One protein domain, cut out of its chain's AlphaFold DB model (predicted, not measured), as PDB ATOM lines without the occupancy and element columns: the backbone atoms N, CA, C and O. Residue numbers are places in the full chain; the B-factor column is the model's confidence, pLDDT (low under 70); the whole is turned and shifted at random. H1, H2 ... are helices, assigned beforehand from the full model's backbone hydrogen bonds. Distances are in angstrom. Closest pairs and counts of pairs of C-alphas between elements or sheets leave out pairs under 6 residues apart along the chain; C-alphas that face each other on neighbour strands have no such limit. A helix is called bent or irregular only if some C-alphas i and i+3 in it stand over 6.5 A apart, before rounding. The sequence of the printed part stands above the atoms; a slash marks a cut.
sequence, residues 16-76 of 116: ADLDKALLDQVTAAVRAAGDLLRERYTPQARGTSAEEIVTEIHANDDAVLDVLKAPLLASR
ATOM      1  N   ALA A  16      23.386 -53.651  26.236       79.50
ATOM      2  CA  ALA A  16      23.053 -52.235  26.385       79.50
ATOM      3  C   ALA A  16      22.740 -51.512  25.057       79.50
ATOM      4  O   ALA A  16      21.860 -50.653  25.027       79.50
ATOM      5  N   ASP A  17      23.424 -51.850  23.961       85.38
ATOM      6  CA  ASP A  17      23.191 -51.246  22.642       85.38
ATOM      7  C   ASP A  17      21.853 -51.721  22.057       85.38
ATOM      8  O   ASP A  17      21.104 -50.934  21.475       85.38
ATOM      9  N   LEU A  18      21.523 -53.002  22.263       85.12
ATOM     10  CA  LEU A  18      20.232 -53.577  21.879       85.12
ATOM     11  C   LEU A  18      19.084 -52.964  22.693       85.12
ATOM     12  O   LEU A  18      18.064 -52.590  22.116       85.12
ATOM     13  N   ASP A  19      19.268 -52.786  24.003       89.50
ATOM     14  CA  ASP A  19      18.285 -52.132  24.875       89.50
ATOM     15  C   ASP A  19      18.053 -50.671  24.470       89.50
ATOM     16  O   ASP A  19      16.919 -50.184  24.454       89.50
ATOM     17  N   LYS A  20      19.123 -49.963  24.093       93.12
ATOM     18  CA  LYS A  20      19.043 -48.595  23.578       93.12
ATOM     19  C   LYS A  20      18.279 -48.520  22.258       93.12
ATOM     20  O   LYS A  20      17.391 -47.679  22.140       93.12
ATOM     21  N   ALA A  21      18.565 -49.416  21.317       91.56
ATOM     22  CA  ALA A  21      17.848 -49.488  20.048       91.56
ATOM     23  C   ALA A  21      16.362 -49.842  20.233       91.56
ATOM     24  O   ALA A  21      15.510 -49.301  19.526       91.56
ATOM     25  N   LEU A  22      16.041 -50.724  21.185       94.06
ATOM     26  CA  LEU A  22      14.661 -51.043  21.553       94.06
ATOM     27  C   LEU A  22      13.947 -49.812  22.126       94.06
ATOM     28  O   LEU A  22      12.844 -49.484  21.694       94.06
ATOM     29  N   LEU A  23      14.584 -49.102  23.061       96.25
ATOM     30  CA  LEU A  23      14.011 -47.903  23.673       96.25
ATOM     31  C   LEU A  23      13.707 -46.817  22.634       96.25
ATOM     32  O   LEU A  23      12.656 -46.177  22.709       96.25
ATOM     33  N   ASP A  24      14.597 -46.614  21.666       97.06
ATOM     34  CA  ASP A  24      14.411 -45.606  20.623       97.06
ATOM     35  C   ASP A  24      13.227 -45.968  19.701       97.06
ATOM     36  O   ASP A  24      12.398 -45.108  19.397       97.06
ATOM     37  N   GLN A  25      13.071 -47.250  19.339       96.19
ATOM     38  CA  GLN A  25      11.927 -47.744  18.554       96.19
ATOM     39  C   GLN A  25      10.596 -47.605  19.304       96.19
ATOM     40  O   GLN A  25       9.622 -47.093  18.749       96.19
ATOM     41  N   VAL A  26      10.560 -48.004  20.580       96.56
ATOM     42  CA  VAL A  26       9.371 -47.848  21.435       96.56
ATOM     43  C   VAL A  26       9.006 -46.371  21.573       96.56
ATOM     44  O   VAL A  26       7.844 -45.997  21.427       96.56
ATOM     45  N   THR A  27      10.000 -45.508  21.790       98.00
ATOM     46  CA  THR A  27       9.788 -44.061  21.908       98.00
ATOM     47  C   THR A  27       9.188 -43.478  20.630       98.00
ATOM     48  O   THR A  27       8.273 -42.660  20.710       98.00
ATOM     49  N   ALA A  28       9.679 -43.888  19.458       97.88
ATOM     50  CA  ALA A  28       9.145 -43.432  18.180       97.88
ATOM     51  C   ALA A  28       7.674 -43.841  17.997       97.88
ATOM     52  O   ALA A  28       6.849 -42.992  17.658       97.88
ATOM     53  N   ALA A  29       7.327 -45.098  18.294       97.62
ATOM     54  CA  ALA A  29       5.952 -45.590  18.200       97.62
ATOM     55  C   ALA A  29       4.998 -44.836  19.147       97.62
ATOM     56  O   ALA A  29       3.937 -44.376  18.728       97.62
ATOM     57  N   VAL A  30       5.403 -44.632  20.406       97.69
ATOM     58  CA  VAL A  30       4.598 -43.901  21.404       97.69
ATOM     59  C   VAL A  30       4.409 -42.434  21.015       97.69
ATOM     60  O   VAL A  30       3.327 -41.881  21.210       97.69
ATOM     61  N   ARG A  31       5.429 -41.792  20.434       98.50
ATOM     62  CA  ARG A  31       5.295 -40.420  19.921       98.50
ATOM     63  C   ARG A  31       4.296 -40.343  18.775       98.50
ATOM     64  O   ARG A  31       3.423 -39.488  18.832       98.50
ATOM     65  N   ALA A  32       4.372 -41.259  17.811       98.38
ATOM     66  CA  ALA A  32       3.429 -41.304  16.695       98.38
ATOM     67  C   ALA A  32       1.976 -41.475  17.175       98.38
ATOM     68  O   ALA A  32       1.087 -40.754  16.728       98.38
ATOM     69  N   ALA A  33       1.735 -42.360  18.147       98.12
ATOM     70  CA  ALA A  33       0.418 -42.510  18.765       98.12
ATOM     71  C   ALA A  33      -0.048 -41.233  19.495       98.12
ATOM     72  O   ALA A  33      -1.206 -40.831  19.388       98.12
ATOM     73  N   GLY A  34       0.854 -40.561  20.215       97.56
ATOM     74  CA  GLY A  34       0.551 -39.287  20.871       97.56
ATOM     75  C   GLY A  34       0.263 -38.148  19.887       97.56
ATOM     76  O   GLY A  34      -0.560 -37.278  20.177       97.56
ATOM     77  N   ASP A  35       0.920 -38.147  18.727       98.38
ATOM     78  CA  ASP A  35       0.661 -37.194  17.650       98.38
ATOM     79  C   ASP A  35      -0.731 -37.421  17.046       98.38
ATOM     80  O   ASP A  35      -1.494 -36.461  16.936       98.38
ATOM     81  N   LEU A  36      -1.124 -38.679  16.815       98.00
ATOM     82  CA  LEU A  36      -2.484 -39.037  16.398       98.00
ATOM     83  C   LEU A  36      -3.547 -38.549  17.397       98.00
ATOM     84  O   LEU A  36      -4.538 -37.937  17.001       98.00
ATOM     85  N   LEU A  37      -3.351 -38.767  18.701       95.88
ATOM     86  CA  LEU A  37      -4.293 -38.268  19.713       95.88
ATOM     87  C   LEU A  37      -4.394 -36.740  19.705       95.88
ATOM     88  O   LEU A  37      -5.474 -36.184  19.911       95.88
ATOM     89  N   ARG A  38      -3.280 -36.047  19.452       96.06
ATOM     90  CA  ARG A  38      -3.275 -34.586  19.348       96.06
ATOM     91  C   ARG A  38      -4.050 -34.096  18.131       96.06
ATOM     92  O   ARG A  38      -4.728 -33.082  18.238       96.06
ATOM     93  N   GLU A  39      -3.968 -34.802  17.010       95.44
ATOM     94  CA  GLU A  39      -4.746 -34.502  15.802       95.44
ATOM     95  C   GLU A  39      -6.246 -34.750  16.003       95.44
ATOM     96  O   GLU A  39      -7.069 -33.982  15.508       95.44
ATOM     97  N   ARG A  40      -6.610 -35.788  16.767       93.56
ATOM     98  CA  ARG A  40      -8.009 -36.106  17.111       93.56
ATOM     99  C   ARG A  40      -8.613 -35.163  18.150       93.56
ATOM    100  O   ARG A  40      -9.836 -35.070  18.254       93.56
ATOM    101  N   TYR A  41      -7.788 -34.478  18.938       91.44
ATOM    102  CA  TYR A  41      -8.264 -33.594  19.995       91.44
ATOM    103  C   TYR A  41      -9.050 -32.407  19.428       91.44
ATOM    104  O   TYR A  41      -8.529 -31.594  18.665       91.44
ATOM    105  N   THR A  42     -10.291 -32.246  19.894       85.88
ATOM    106  CA  THR A  42     -11.083 -31.037  19.651       85.88
ATOM    107  C   THR A  42     -11.579 -30.462  20.981       85.88
ATOM    108  O   THR A  42     -12.070 -31.208  21.830       85.88
ATOM    109  N   PRO A  43     -11.514 -29.134  21.193       79.31
ATOM    110  CA  PRO A  43     -12.091 -28.503  22.384       79.31
ATOM    111  C   PRO A  43     -13.608 -28.713  22.529       79.31
ATOM    112  O   PRO A  43     -14.159 -28.528  23.615       79.31
ATOM    113  N   GLN A  44     -14.286 -29.055  21.431       74.50
ATOM    114  CA  GLN A  44     -15.730 -29.258  21.347       74.50
ATOM    115  C   GLN A  44     -16.164 -30.686  21.700       74.50
ATOM    116  O   GLN A  44     -17.348 -30.884  21.965       74.50
ATOM    117  N   ALA A  45     -15.242 -31.655  21.762       70.81
ATOM    118  CA  ALA A  45     -15.508 -33.001  22.266       70.81
ATOM    119  C   ALA A  45     -15.773 -32.943  23.781       70.81
ATOM    120  O   ALA A  45     -14.881 -33.087  24.620       70.81
ATOM    121  N   ARG A  46     -17.018 -32.629  24.142       72.44
ATOM    122  CA  ARG A  46     -17.506 -32.503  25.516       72.44
ATOM    123  C   ARG A  46     -18.670 -33.466  25.666       72.44
ATOM    124  O   ARG A  46     -19.817 -33.051  25.534       72.44
ATOM    125  N   GLY A  47     -18.344 -34.734  25.915       75.06
ATOM    126  CA  GLY A  47     -19.349 -35.770  26.121       75.06
ATOM    127  C   GLY A  47     -20.390 -35.311  27.139       75.06
ATOM    128  O   GLY A  47     -20.055 -34.832  28.226       75.06
ATOM    129  N   THR A  48     -21.655 -35.386  26.751       82.12
ATOM    130  CA  THR A  48     -22.795 -34.891  27.531       82.12
ATOM    131  C   THR A  48     -23.336 -35.943  28.498       82.12
ATOM    132  O   THR A  48     -24.126 -35.625  29.388       82.12
ATOM    133  N   SER A  49     -22.869 -37.189  28.363       88.75
ATOM    134  CA  SER A  49     -23.207 -38.327  29.214       88.75
ATOM    135  C   SER A  49     -21.987 -39.212  29.494       88.75
ATOM    136  O   SER A  49     -20.973 -39.144  28.802       88.75
ATOM    137  N   ALA A  50     -22.089 -40.068  30.515       89.25
ATOM    138  CA  ALA A  50     -21.035 -41.030  30.838       89.25
ATOM    139  C   ALA A  50     -20.811 -42.055  29.713       89.25
ATOM    140  O   ALA A  50     -19.669 -42.394  29.430       89.25
ATOM    141  N   GLU A  51     -21.885 -42.515  29.067       90.12
ATOM    142  CA  GLU A  51     -21.812 -43.451  27.940       90.12
ATOM    143  C   GLU A  51     -21.042 -42.839  26.768       90.12
ATOM    144  O   GLU A  51     -20.085 -43.435  26.291       90.12
ATOM    145  N   GLU A  52     -21.378 -41.603  26.393       87.62
ATOM    146  CA  GLU A  52     -20.691 -40.871  25.325       87.62
ATOM    147  C   GLU A  52     -19.197 -40.692  25.628       87.62
ATOM    148  O   GLU A  52     -18.355 -40.943  24.773       87.62
ATOM    149  N   ILE A  53     -18.841 -40.331  26.866       88.62
ATOM    150  CA  ILE A  53     -17.433 -40.204  27.272       88.62
ATOM    151  C   ILE A  53     -16.695 -41.543  27.142       88.62
ATOM    152  O   ILE A  53     -15.571 -41.571  26.647       88.62
ATOM    153  N   VAL A  54     -17.303 -42.645  27.585       88.81
ATOM    154  CA  VAL A  54     -16.693 -43.982  27.508       88.81
ATOM    155  C   VAL A  54     -16.526 -44.429  26.056       88.81
ATOM    156  O   VAL A  54     -15.471 -44.953  25.705       88.81
ATOM    157  N   THR A  55     -17.512 -44.176  25.195       89.44
ATOM    158  CA  THR A  55     -17.407 -44.451  23.756       89.44
ATOM    159  C   THR A  55     -16.243 -43.694  23.120       89.44
ATOM    160  O   THR A  55     -15.458 -44.294  22.388       89.44
ATOM    161  N   GLU A  56     -16.073 -42.409  23.434       90.69
ATOM    162  CA  GLU A  56     -14.959 -41.615  22.902       90.69
ATOM    163  C   GLU A  56     -13.591 -42.055  23.451       90.69
ATOM    164  O   GLU A  56     -12.584 -41.961  22.750       90.69
ATOM    165  N   ILE A  57     -13.534 -42.571  24.686       90.31
ATOM    166  CA  ILE A  57     -12.315 -43.188  25.232       90.31
ATOM    167  C   ILE A  57     -11.959 -44.442  24.431       90.31
ATOM    168  O   ILE A  57     -10.848 -44.515  23.916       90.31
ATOM    169  N   HIS A  58     -12.907 -45.363  24.234       92.56
ATOM    170  CA  HIS A  58     -12.666 -46.571  23.439       92.56
ATOM    171  C   HIS A  58     -12.251 -46.247  22.001       92.56
ATOM    172  O   HIS A  58     -11.321 -46.849  21.479       92.56
ATOM    173  N   ALA A  59     -12.863 -45.234  21.383       94.00
ATOM    174  CA  ALA A  59     -12.478 -44.796  20.046       94.00
ATOM    175  C   ALA A  59     -11.040 -44.242  19.981       94.00
ATOM    176  O   ALA A  59     -10.391 -44.327  18.936       94.00
ATOM    177  N   ASN A  60     -10.537 -43.649  21.066       94.56
ATOM    178  CA  ASN A  60      -9.142 -43.223  21.158       94.56
ATOM    179  C   ASN A  60      -8.199 -44.403  21.406       94.56
ATOM    180  O   ASN A  60      -7.131 -44.437  20.795       94.56
ATOM    181  N   ASP A  61      -8.596 -45.354  22.253       93.62
ATOM    182  CA  ASP A  61      -7.832 -46.576  22.512       93.62
ATOM    183  C   ASP A  61      -7.650 -47.377  21.216       93.62
ATOM    184  O   ASP A  61      -6.516 -47.648  20.827       93.62
ATOM    185  N   ASP A  62      -8.734 -47.636  20.476       95.19
ATOM    186  CA  ASP A  62      -8.702 -48.328  19.181       95.19
ATOM    187  C   ASP A  62      -7.759 -47.626  18.190       95.19
ATOM    188  O   ASP A  62      -6.880 -48.250  17.589       95.19
ATOM    189  N   ALA A  63      -7.877 -46.299  18.066       96.31
ATOM    190  CA  ALA A  63      -7.048 -45.510  17.156       96.31
ATOM    191  C   ALA A  63      -5.553 -45.571  17.519       96.31
ATOM    192  O   ALA A  63      -4.690 -45.603  16.641       96.31
ATOM    193  N   VAL A  64      -5.226 -45.584  18.811       96.56
ATOM    194  CA  VAL A  64      -3.846 -45.715  19.290       96.56
ATOM    195  C   VAL A  64      -3.321 -47.136  19.091       96.56
ATOM    196  O   VAL A  64      -2.164 -47.303  18.694       96.56
ATOM    197  N   LEU A  65      -4.145 -48.157  19.327       94.81
ATOM    198  CA  LEU A  65      -3.773 -49.560  19.144       94.81
ATOM    199  C   LEU A  65      -3.408 -49.872  17.689       94.81
ATOM    200  O   LEU A  65      -2.401 -50.552  17.458       94.81
ATOM    201  N   ASP A  66      -4.138 -49.304  16.727       95.69
ATOM    202  CA  ASP A  66      -3.834 -49.411  15.294       95.69
ATOM    203  C   ASP A  66      -2.431 -48.883  14.943       95.69
ATOM    204  O   ASP A  66      -1.763 -49.407  14.047       95.69
ATOM    205  N   VAL A  67      -1.940 -47.880  15.679       96.62
ATOM    206  CA  VAL A  67      -0.596 -47.309  15.491       96.62
ATOM    207  C   VAL A  67       0.472 -48.071  16.276       96.62
ATOM    208  O   VAL A  67       1.593 -48.228  15.792       96.62
ATOM    209  N   LEU A  68       0.167 -48.541  17.487       95.81
ATOM    210  CA  LEU A  68       1.165 -49.105  18.401       95.81
ATOM    211  C   LEU A  68       1.443 -50.594  18.192       95.81
ATOM    212  O   LEU A  68       2.597 -51.015  18.326       95.81
ATOM    213  N   LYS A  69       0.420 -51.407  17.901       94.06
ATOM    214  CA  LYS A  69       0.526 -52.872  18.033       94.06
ATOM    215  C   LYS A  69       1.598 -53.457  17.110       94.06
ATOM    216  O   LYS A  69       2.471 -54.196  17.568       94.06
ATOM    217  N   ALA A  70       1.590 -53.089  15.830       95.12
ATOM    218  CA  ALA A  70       2.548 -53.625  14.863       95.12
ATOM    219  C   ALA A  70       4.008 -53.176  15.122       95.12
ATOM    220  O   ALA A  70       4.876 -54.051  15.192       95.12
ATOM    221  N   PRO A  71       4.320 -51.877  15.331       95.19
ATOM    222  CA  PRO A  71       5.687 -51.443  15.630       95.19
ATOM    223  C   PRO A  71       6.263 -52.046  16.914       95.19
ATOM    224  O   PRO A  71       7.432 -52.430  16.942       95.19
ATOM    225  N   LEU A  72       5.456 -52.173  17.972       94.94
ATOM    226  CA  LEU A  72       5.928 -52.727  19.243       94.94
ATOM    227  C   LEU A  72       6.242 -54.224  19.134       94.94
ATOM    228  O   LEU A  72       7.295 -54.653  19.609       94.94
ATOM    229  N   LEU A  73       5.403 -55.005  18.449       94.50
ATOM    230  CA  LEU A  73       5.671 -56.427  18.202       94.50
ATOM    231  C   LEU A  73       6.902 -56.640  17.310       94.50
ATOM    232  O   LEU A  73       7.677 -57.569  17.539       94.50
ATOM    233  N   ALA A  74       7.124 -55.758  16.331       93.38
ATOM    234  CA  ALA A  74       8.313 -55.800  15.484       93.38
ATOM    235  C   ALA A  74       9.603 -55.427  16.241       93.38
ATOM    236  O   ALA A  74      10.661 -55.981  15.946       93.38
ATOM    237  N   SER A  75       9.521 -54.529  17.231       93.62
ATOM    238  CA  SER A  75      10.690 -54.037  17.976       93.62
ATOM    239  C   SER A  75      11.382 -55.109  18.826       93.62
ATOM    240  O   SER A  75      12.583 -55.020  19.089       93.62
ATOM    241  N   ARG A  76      10.645 -56.149  19.239       89.06
ATOM    242  CA  ARG A  76      11.174 -57.257  20.039       89.06
ATOM    243  C   ARG A  76      10.605 -58.599  19.569       89.06
ATOM    244  O   ARG A  76       9.603 -59.066  20.114       89.06
TER     245      ARG A  76
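Overview. This is residues 16 to 76 of the 116 residues of an uncharacterized protein of Streptomyces avermitilis (UniProt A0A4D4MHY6). This is a long helical hairpin, two helices of nearly equal length running side by side in opposite ways, with a short loop turning at one end. H2 has a kink near residue 68. The printed part has 61 residues with two named helices, H1 then H2, and no named strand; its class is all helix. It is a loose rod, with a radius of gyration of the C-alphas of 15.0 A and spans of 49 by 19 by 15 A.

Along the chain. Find C-alpha 16 at (23.053, -52.235, 26.385); from there H1, residues 16 to 40, runs 36.2 A. After residues 41 to 49, look for C-alpha 50 at (-21.035, -41.030, 30.838), where H2, residues 50 to 75, begins; it runs 36.6 A to C-alpha 75 at (10.690, -54.037, 17.976). H2 is irregular: C-alphas 67 and 70 are 7.1 A apart.

Arrangement. H1 and H2 touch, and their closest C-alphas, those of Ala 33 and Val 64, are 5.4 A apart. They form a helical hairpin, opposite ways at a shallow tilt of 32 degrees. In H1 every O i to N i+4 pair is within hydrogen-bond range; in H2, 19 of 22 are.

Size, cuts and confidence. The two C-alphas farthest apart, those of Asp 17 and Thr 48, are 49.1 A apart. The link is short, and the printed part has no cut. No printed residue is under 70 in pLDDT.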